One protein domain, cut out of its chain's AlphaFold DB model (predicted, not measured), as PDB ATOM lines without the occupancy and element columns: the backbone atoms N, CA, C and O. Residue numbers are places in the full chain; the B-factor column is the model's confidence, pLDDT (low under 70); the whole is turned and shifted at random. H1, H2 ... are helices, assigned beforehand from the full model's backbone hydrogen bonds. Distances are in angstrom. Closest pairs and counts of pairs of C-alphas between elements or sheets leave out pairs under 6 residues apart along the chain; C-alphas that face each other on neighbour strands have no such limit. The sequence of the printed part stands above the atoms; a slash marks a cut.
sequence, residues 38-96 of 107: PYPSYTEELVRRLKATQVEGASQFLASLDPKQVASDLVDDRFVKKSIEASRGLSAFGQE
ATOM      1  N   PRO A  38     305.826 279.975 254.969       91.31
ATOM      2  CA  PRO A  38     305.117 279.080 255.875       91.31
ATOM      3  C   PRO A  38     303.933 278.418 255.159       91.31
ATOM      4  O   PRO A  38     302.804 278.898 255.215       91.31
ATOM      5  N   TYR A  39     304.184 277.307 254.470       92.06
ATOM      6  CA  TYR A  39     303.121 276.568 253.787       92.06
ATOM      7  C   TYR A  39     302.041 276.084 254.781       92.06
ATOM      8  O   TYR A  39     302.393 275.427 255.769       92.06
ATOM      9  N   PRO A  40     300.739 276.315 254.503       93.19
ATOM     10  CA  PRO A  40     299.641 275.940 255.405       93.19
ATOM     11  C   PRO A  40     299.623 274.457 255.775       93.19
ATOM     12  O   PRO A  40     299.297 274.101 256.907       93.19
ATOM     13  N   SER A  41     300.040 273.596 254.842       92.25
ATOM     14  CA  SER A  41     300.063 272.144 255.012       92.25
ATOM     15  C   SER A  41     300.858 271.692 256.238       92.25
ATOM     16  O   SER A  41     300.459 270.732 256.891       92.25
ATOM     17  N   TYR A  42     301.927 272.407 256.605       91.31
ATOM     18  CA  TYR A  42     302.698 272.097 257.809       91.31
ATOM     19  C   TYR A  42     301.878 272.317 259.085       91.31
ATOM     20  O   TYR A  42     301.812 271.431 259.935       91.31
ATOM     21  N   THR A  43     301.232 273.478 259.217       94.12
ATOM     22  CA  THR A  43     300.407 273.799 260.391       94.12
ATOM     23  C   THR A  43     299.189 272.888 260.466       94.12
ATOM     24  O   THR A  43     298.852 272.405 261.545       94.12
ATOM     25  N   GLU A  44     298.559 272.588 259.328       95.19
ATOM     26  CA  GLU A  44     297.455 271.630 259.282       95.19
ATOM     27  C   GLU A  44     297.874 270.260 259.837       95.19
ATOM     28  O   GLU A  44     297.185 269.666 260.667       95.19
ATOM     29  N   GLU A  45     299.028 269.756 259.409       94.81
ATOM     30  CA  GLU A  45     299.548 268.456 259.832       94.81
ATOM     31  C   GLU A  45     300.024 268.455 261.279       94.81
ATOM     32  O   GLU A  45     299.791 267.489 262.007       94.81
ATOM     33  N   LEU A  46     300.605 269.563 261.735       94.44
ATOM     34  CA  LEU A  46     300.919 269.768 263.141       94.44
ATOM     35  C   LEU A  46     299.658 269.644 264.003       94.44
ATOM     36  O   LEU A  46     299.666 268.901 264.981       94.44
ATOM     37  N   VAL A  47     298.557 270.300 263.622       95.94
ATOM     38  CA  VAL A  47     297.281 270.199 264.349       95.94
ATOM     39  C   VAL A  47     296.736 268.770 264.306       95.94
ATOM     40  O   VAL A  47     296.320 268.256 265.343       95.94
ATOM     41  N   ARG A  48     296.775 268.091 263.148       95.62
ATOM     42  CA  ARG A  48     296.358 266.677 263.036       95.62
ATOM     43  C   ARG A  48     297.144 265.783 263.996       95.62
ATOM     44  O   ARG A  48     296.538 264.972 264.691       95.62
ATOM     45  N   ARG A  49     298.466 265.958 264.078       94.75
ATOM     46  CA  ARG A  49     299.328 265.193 264.991       94.75
ATOM     47  C   ARG A  49     299.063 265.538 266.450       94.75
ATOM     48  O   ARG A  49     298.922 264.625 267.253       94.75
ATOM     49  N   LEU A  50     298.903 266.818 266.788       94.94
ATOM     50  CA  LEU A  50     298.595 267.254 268.156       94.94
ATOM     51  C   LEU A  50     297.310 266.626 268.707       94.94
ATOM     52  O   LEU A  50     297.247 266.358 269.900       94.94
ATOM     53  N   LYS A  51     296.316 266.337 267.859       94.62
ATOM     54  CA  LYS A  51     295.101 265.616 268.276       94.62
ATOM     55  C   LYS A  51     295.353 264.164 268.695       94.62
ATOM     56  O   LYS A  51     294.565 263.625 269.465       94.62
ATOM     57  N   ALA A  52     296.395 263.529 268.163       93.56
ATOM     58  CA  ALA A  52     296.776 262.152 268.480       93.56
ATOM     59  C   ALA A  52     297.905 262.072 269.522       93.56
ATOM     60  O   ALA A  52     298.150 261.013 270.096       93.56
ATOM     61  N   THR A  53     298.604 263.180 269.764       93.50
ATOM     62  CA  THR A  53     299.653 263.274 270.774       93.50
ATOM     63  C   THR A  53     299.036 263.340 272.169       93.50
ATOM     64  O   THR A  53     298.135 264.135 272.428       93.50
ATOM     65  N   GLN A  54     299.560 262.542 273.098       93.31
ATOM     66  CA  GLN A  54     299.238 262.675 274.516       93.31
ATOM     67  C   GLN A  54     299.731 264.043 275.018       93.31
ATOM     68  O   GLN A  54     300.929 264.320 274.988       93.31
ATOM     69  N   VAL A  55     298.815 264.887 275.492       93.19
ATOM     70  CA  VAL A  55     299.122 266.203 276.069       93.19
ATOM     71  C   VAL A  55     298.532 266.274 277.474       93.19
ATOM     72  O   VAL A  55     297.346 265.999 277.664       93.19
ATOM     73  N   GLU A  56     299.355 266.636 278.458       92.94
ATOM     74  CA  GLU A  56     298.914 266.854 279.838       92.94
ATOM     75  C   GLU A  56     298.190 268.203 279.996       92.94
ATOM     76  O   GLU A  56     298.497 269.179 279.311       92.94
ATOM     77  N   GLY A  57     297.225 268.271 280.920       91.38
ATOM     78  CA  GLY A  57     296.426 269.472 281.186       91.38
ATOM     79  C   GLY A  57     295.112 269.540 280.396       91.38
ATOM     80  O   GLY A  57     294.521 268.521 280.040       91.38
ATOM     81  N   ALA A  58     294.613 270.758 280.164       91.38
ATOM     82  CA  ALA A  58     293.349 270.995 279.464       91.38
ATOM     83  C   ALA A  58     293.533 270.911 277.939       91.38
ATOM     84  O   ALA A  58     293.748 271.919 277.271       91.38
ATOM     85  N   SER A  59     293.461 269.701 277.382       93.88
ATOM     86  CA  SER A  59     293.664 269.427 275.951       93.88
ATOM     87  C   SER A  59     292.367 269.198 275.166       93.88
ATOM     88  O   SER A  59     292.407 268.996 273.953       93.88
ATOM     89  N   GLN A  60     291.198 269.283 275.813       93.62
ATOM     90  CA  GLN A  60     289.903 268.965 275.193       93.62
ATOM     91  C   GLN A  60     289.588 269.862 273.985       93.62
ATOM     92  O   GLN A  60     288.928 269.420 273.046       93.62
ATOM     93  N   PHE A  61     290.093 271.100 273.977       94.31
ATOM     94  CA  PHE A  61     289.920 272.028 272.859       94.31
ATOM     95  C   PHE A  61     290.608 271.542 271.576       94.31
ATOM     96  O   PHE A  61     290.132 271.844 270.489       94.31
ATOM     97  N   LEU A  62     291.694 270.759 271.666       95.06
ATOM     98  CA  LEU A  62     292.406 270.264 270.482       95.06
ATOM     99  C   LEU A  62     291.490 269.406 269.605       95.06
ATOM    100  O   LEU A  62     291.580 269.460 268.379       95.06
ATOM    101  N   ALA A  63     290.562 268.662 270.213       92.88
ATOM    102  CA  ALA A  63     289.618 267.823 269.487       92.88
ATOM    103  C   ALA A  63     288.704 268.640 268.553       92.88
ATOM    104  O   ALA A  63     288.431 268.187 267.437       92.88
ATOM    105  N   SER A  64     288.297 269.851 268.955       95.56
ATOM    106  CA  SER A  64     287.358 270.693 268.199       95.56
ATOM    107  C   SER A  64     288.002 271.538 267.097       95.56
ATOM    108  O   SER A  64     287.282 272.102 266.277       95.56
ATOM    109  N   LEU A  65     289.336 271.621 267.035       96.75
ATOM    110  CA  LEU A  65     290.030 272.456 266.051       96.75
ATOM    111  C   LEU A  65     289.894 271.904 264.624       96.75
ATOM    112  O   LEU A  65     290.196 270.736 264.382       96.75
ATOM    113  N   ASP A  66     289.534 272.743 263.656       97.56
ATOM    114  CA  ASP A  66     289.738 272.435 262.236       97.56
ATOM    115  C   ASP A  66     291.172 272.834 261.834       97.56
ATOM    116  O   ASP A  66     291.503 274.022 261.903       97.56
ATOM    117  N   PRO A  67     292.031 271.889 261.399       96.62
ATOM    118  CA  PRO A  67     293.395 272.193 260.972       96.62
ATOM    119  C   PRO A  67     293.504 273.319 259.938       96.62
ATOM    120  O   PRO A  67     294.425 274.131 260.027       96.62
ATOM    121  N   LYS A  68     292.570 273.393 258.978       96.12
ATOM    122  CA  LYS A  68     292.596 274.426 257.929       96.12
ATOM    123  C   LYS A  68     292.317 275.807 258.502       96.12
ATOM    124  O   LYS A  68     293.014 276.765 258.174       96.12
ATOM    125  N   GLN A  69     291.325 275.890 259.387       96.88
ATOM    126  CA  GLN A  69     290.983 277.134 260.060       96.88
ATOM    127  C   GLN A  69     292.149 277.624 260.921       96.88
ATOM    128  O   GLN A  69     292.511 278.790 260.834       96.88
ATOM    129  N   VAL A  70     292.784 276.734 261.691       97.00
ATOM    130  CA  VAL A  70     293.942 277.087 262.530       97.00
ATOM    131  C   VAL A  70     295.108 277.608 261.689       97.00
ATOM    132  O   VAL A  70     295.726 278.605 262.059       97.00
ATOM    133  N   ALA A  71     295.403 276.971 260.551       95.25
ATOM    134  CA  ALA A  71     296.466 277.431 259.661       95.25
ATOM    135  C   ALA A  71     296.200 278.850 259.134       95.25
ATOM    136  O   ALA A  71     297.111 279.673 259.146       95.25
ATOM    137  N   SER A  72     294.961 279.153 258.732       94.56
ATOM    138  CA  SER A  72     294.588 280.490 258.252       94.56
ATOM    139  C   SER A  72     294.497 281.544 259.361       94.56
ATOM    140  O   SER A  72     294.675 282.723 259.071       94.56
ATOM    141  N   ASP A  73     294.158 281.147 260.587       96.25
ATOM    142  CA  ASP A  73     293.943 282.064 261.713       96.25
ATOM    143  C   ASP A  73     295.263 282.465 262.389       96.25
ATOM    144  O   ASP A  73     295.469 283.624 262.739       96.25
ATOM    145  N   LEU A  74     296.196 281.517 262.527       95.31
ATOM    146  CA  LEU A  74     297.465 281.749 263.224       95.31
ATOM    147  C   LEU A  74     298.590 282.259 262.320       95.31
ATOM    148  O   LEU A  74     299.537 282.871 262.818       95.31
ATOM    149  N   VAL A  75     298.537 281.979 261.015       93.94
ATOM    150  CA  VAL A  75     299.633 282.289 260.087       93.94
ATOM    151  C   VAL A  75     299.212 283.373 259.102       93.94
ATOM    152  O   VAL A  75     298.520 283.115 258.122       93.94
ATOM    153  N   ASP A  76     299.709 284.592 259.319       94.62
ATOM    154  CA  ASP A  76     299.586 285.678 258.345       94.62
ATOM    155  C   ASP A  76     300.762 285.657 257.358       94.62
ATOM    156  O   ASP A  76     301.832 286.232 257.592       94.62
ATOM    157  N   ASP A  77     300.565 284.985 256.228       93.06
ATOM    158  CA  ASP A  77     301.599 284.836 255.205       93.06
ATOM    159  C   ASP A  77     301.857 286.107 254.375       93.06
ATOM    160  O   ASP A  77     302.854 286.180 253.646       93.06
ATOM    161  N   ARG A  78     301.012 287.141 254.503       94.31
ATOM    162  CA  ARG A  78     301.030 288.313 253.611       94.31
ATOM    163  C   ARG A  78     302.330 289.092 253.731       94.31
ATOM    164  O   ARG A  78     302.864 289.573 252.730       94.31
ATOM    165  N   PHE A  79     302.844 289.233 254.951       92.88
ATOM    166  CA  PHE A  79     304.099 289.942 255.205       92.88
ATOM    167  C   PHE A  79     305.292 289.170 254.653       92.88
ATOM    168  O   PHE A  79     306.140 289.747 253.976       92.88
ATOM    169  N   VAL A  80     305.304 287.856 254.871       91.94
ATOM    170  CA  VAL A  80     306.351 286.965 254.373       91.94
ATOM    171  C   VAL A  80     306.378 286.977 252.847       91.94
ATOM    172  O   VAL A  80     307.433 287.180 252.252       91.94
ATOM    173  N   LYS A  81     305.210 286.856 252.209       92.44
ATOM    174  CA  LYS A  81     305.056 286.928 250.756       92.44
ATOM    175  C   LYS A  81     305.611 288.235 250.186       92.44
ATOM    176  O   LYS A  81     306.449 288.197 249.289       92.44
ATOM    177  N   LYS A  82     305.243 289.381 250.770       94.31
ATOM    178  CA  LYS A  82     305.785 290.693 250.371       94.31
ATOM    179  C   LYS A  82     307.305 290.773 250.529       94.31
ATOM    180  O   LYS A  82     307.987 291.294 249.650       94.31
ATOM    181  N   SER A  83     307.854 290.257 251.630       92.44
ATOM    182  CA  SER A  83     309.303 290.241 251.860       92.44
ATOM    183  C   SER A  83     310.045 289.337 250.873       92.44
ATOM    184  O   SER A  83     311.129 289.699 250.410       92.44
ATOM    185  N   ILE A  84     309.468 288.188 250.520       91.12
ATOM    186  CA  ILE A  84     310.011 287.273 249.510       91.12
ATOM    187  C   ILE A  84     310.005 287.944 248.137       91.12
ATOM    188  O   ILE A  84     311.030 287.949 247.460       91.12
ATOM    189  N   GLU A  85     308.893 288.564 247.741       91.62
ATOM    190  CA  GLU A  85     308.772 289.293 246.472       91.62
ATOM    191  C   GLU A  85     309.795 290.435 246.380       91.62
ATOM    192  O   GLU A  85     310.516 290.538 245.386       91.62
ATOM    193  N   ALA A  86     309.967 291.212 247.456       92.75
ATOM    194  CA  ALA A  86     311.009 292.239 247.549       92.75
ATOM    195  C   ALA A  86     312.438 291.664 247.460       92.75
ATOM    196  O   ALA A  86     313.363 292.347 247.021       92.75
ATOM    197  N   SER A  87     312.620 290.394 247.831       88.81
ATOM    198  CA  SER A  87     313.898 289.671 247.788       88.81
ATOM    199  C   SER A  87     314.140 288.927 246.466       88.81
ATOM    200  O   SER A  87     314.981 288.034 246.425       88.81
ATOM    201  N   ARG A  88     313.459 289.321 245.374       88.06
ATOM    202  CA  ARG A  88     313.496 288.687 244.034       88.06
ATOM    203  C   ARG A  88     312.722 287.366 243.930       88.06
ATOM    204  O   ARG A  88     312.957 286.587 243.010       88.06
ATOM    205  N   GLY A  89     311.768 287.141 244.829       87.88
ATOM    206  CA  GLY A  89     310.891 285.974 244.817       87.88
ATOM    207  C   GLY A  89     311.536 284.704 245.379       87.88
ATOM    208  O   GLY A  89     312.681 284.696 245.827       87.88
ATOM    209  N   LEU A  90     310.779 283.605 245.343       86.12
ATOM    210  CA  LEU A  90     311.187 282.294 245.870       86.12
ATOM    211  C   LEU A  90     312.429 281.704 245.181       86.12
ATOM    212  O   LEU A  90     313.178 280.948 245.799       86.12
ATOM    213  N   SER A  91     312.715 282.111 243.945       85.00
ATOM    214  CA  SER A  91     313.908 281.685 243.206       85.00
ATOM    215  C   SER A  91     315.215 282.138 243.866       85.00
ATOM    216  O   SER A  91     316.209 281.414 243.805       85.00
ATOM    217  N   ALA A  92     315.222 283.271 244.582       84.19
ATOM    218  CA  ALA A  92     316.373 283.708 245.381       84.19
ATOM    219  C   ALA A  92     316.723 282.718 246.508       84.19
ATOM    220  O   ALA A  92     317.850 282.692 247.003       84.19
ATOM    221  N   PHE A  93     315.757 281.879 246.876       80.19
ATOM    222  CA  PHE A  93     315.850 280.836 247.884       80.19
ATOM    223  C   PHE A  93     315.929 279.440 247.255       80.19
ATOM    224  O   PHE A  93     315.754 278.444 247.950       80.19
ATOM    225  N   GLY A  94     316.211 279.337 245.950       80.38
ATOM    226  CA  GLY A  94     316.340 278.056 245.248       80.38
ATOM    227  C   GLY A  94     315.052 277.227 245.225       80.38
ATOM    228  O   GLY A  94     315.131 276.009 245.109       80.38
ATOM    229  N   GLN A  95     313.894 277.876 245.370       82.44
ATOM    230  CA  GLN A  95     312.576 277.248 245.325       82.44
ATOM    231  C   GLN A  95     311.891 277.549 243.987       82.44
ATOM    232  O   GLN A  95     312.151 278.584 243.362       82.44
ATOM    233  N   GLU A  96     311.006 276.650 243.557       83.44
ATOM    234  CA  GLU A  96     310.165 276.872 242.380       83.44
ATOM    235  C   GLU A  96     309.247 278.087 242.573       83.44
ATOM    236  O   GLU A  96     308.917 278.492 243.692       83.44
TER     237      GLU A  96
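AT A GLANCE: This is residues 38 to 96 of the 107 residues of the protein "NitT/TauT family transport system substrate-binding protein" of Paraburkholderia atlantica (UniProt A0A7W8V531). This is an elongated, open chain of helices: H1 runs toward one end, residues 53 to 58 stick out there as a turn, and the chain comes back through the short H2 to H3, which crosses H1 steeply. From H3 the chain runs on into H4 toward the other end, away from H1, and there turns to the short H5 near H4. The printed part has 59 residues, with five named helices in the order H1, H2, H3, H4, H5 and no named strand; the class is all helix. It is only just loose, close to extended, with a radius of gyration of the C-alphas of 15.3 A, and its spans are 44 by 19 by 17 A.

IN THESE COORDINATES: H1, residues 40 to 52, begins at C-alpha 40 (299.641, 275.940, 255.405) and is 19.2 A long from first to last C-alpha. H2, residues 60 to 64, is 7.6 A long. H3, residues 67 to 74, begins at C-alpha 67 (293.395, 272.193, 260.972) and is 10.6 A long. H4, residues 77 to 86, is 14.2 A long. H5, residues 90 to 93, is 5.3 A long and ends at C-alpha 93 (315.850, 280.836, 247.884).

HOW THE PARTS SIT: H1 touches H3 at a steep tilt of 63 degrees, opposite ways; their closest C-alphas, those of Glu 44 and Pro 67, are 4.4 A apart. H1 touches H2 with residues 47 to 51 alone, the closest C-alphas being those of Lys 51 and Leu 62, 5.8 A apart. H4 and H5 are close but not clearly touching, with the closest C-alphas, those of Ile 84 and Leu 90, 6.3 A apart. H3 and H4 are apart, and so are H1 and H4. Every O i to N i+4 pair is within hydrogen-bond range in H3 and H4, 8 of 9 in H1 and 0 of 1 in H2, where 2 of 2 O i to N i+3 pairs are; H5 is too short for an O i to N i+4 pair.

THE WHOLE: The two C-alphas farthest apart, those of Gly 57 and Arg 88, are 45.2 A apart. The printed part has no cut and no long link. Its mean pLDDT is 92.4, and no printed residue is under 70.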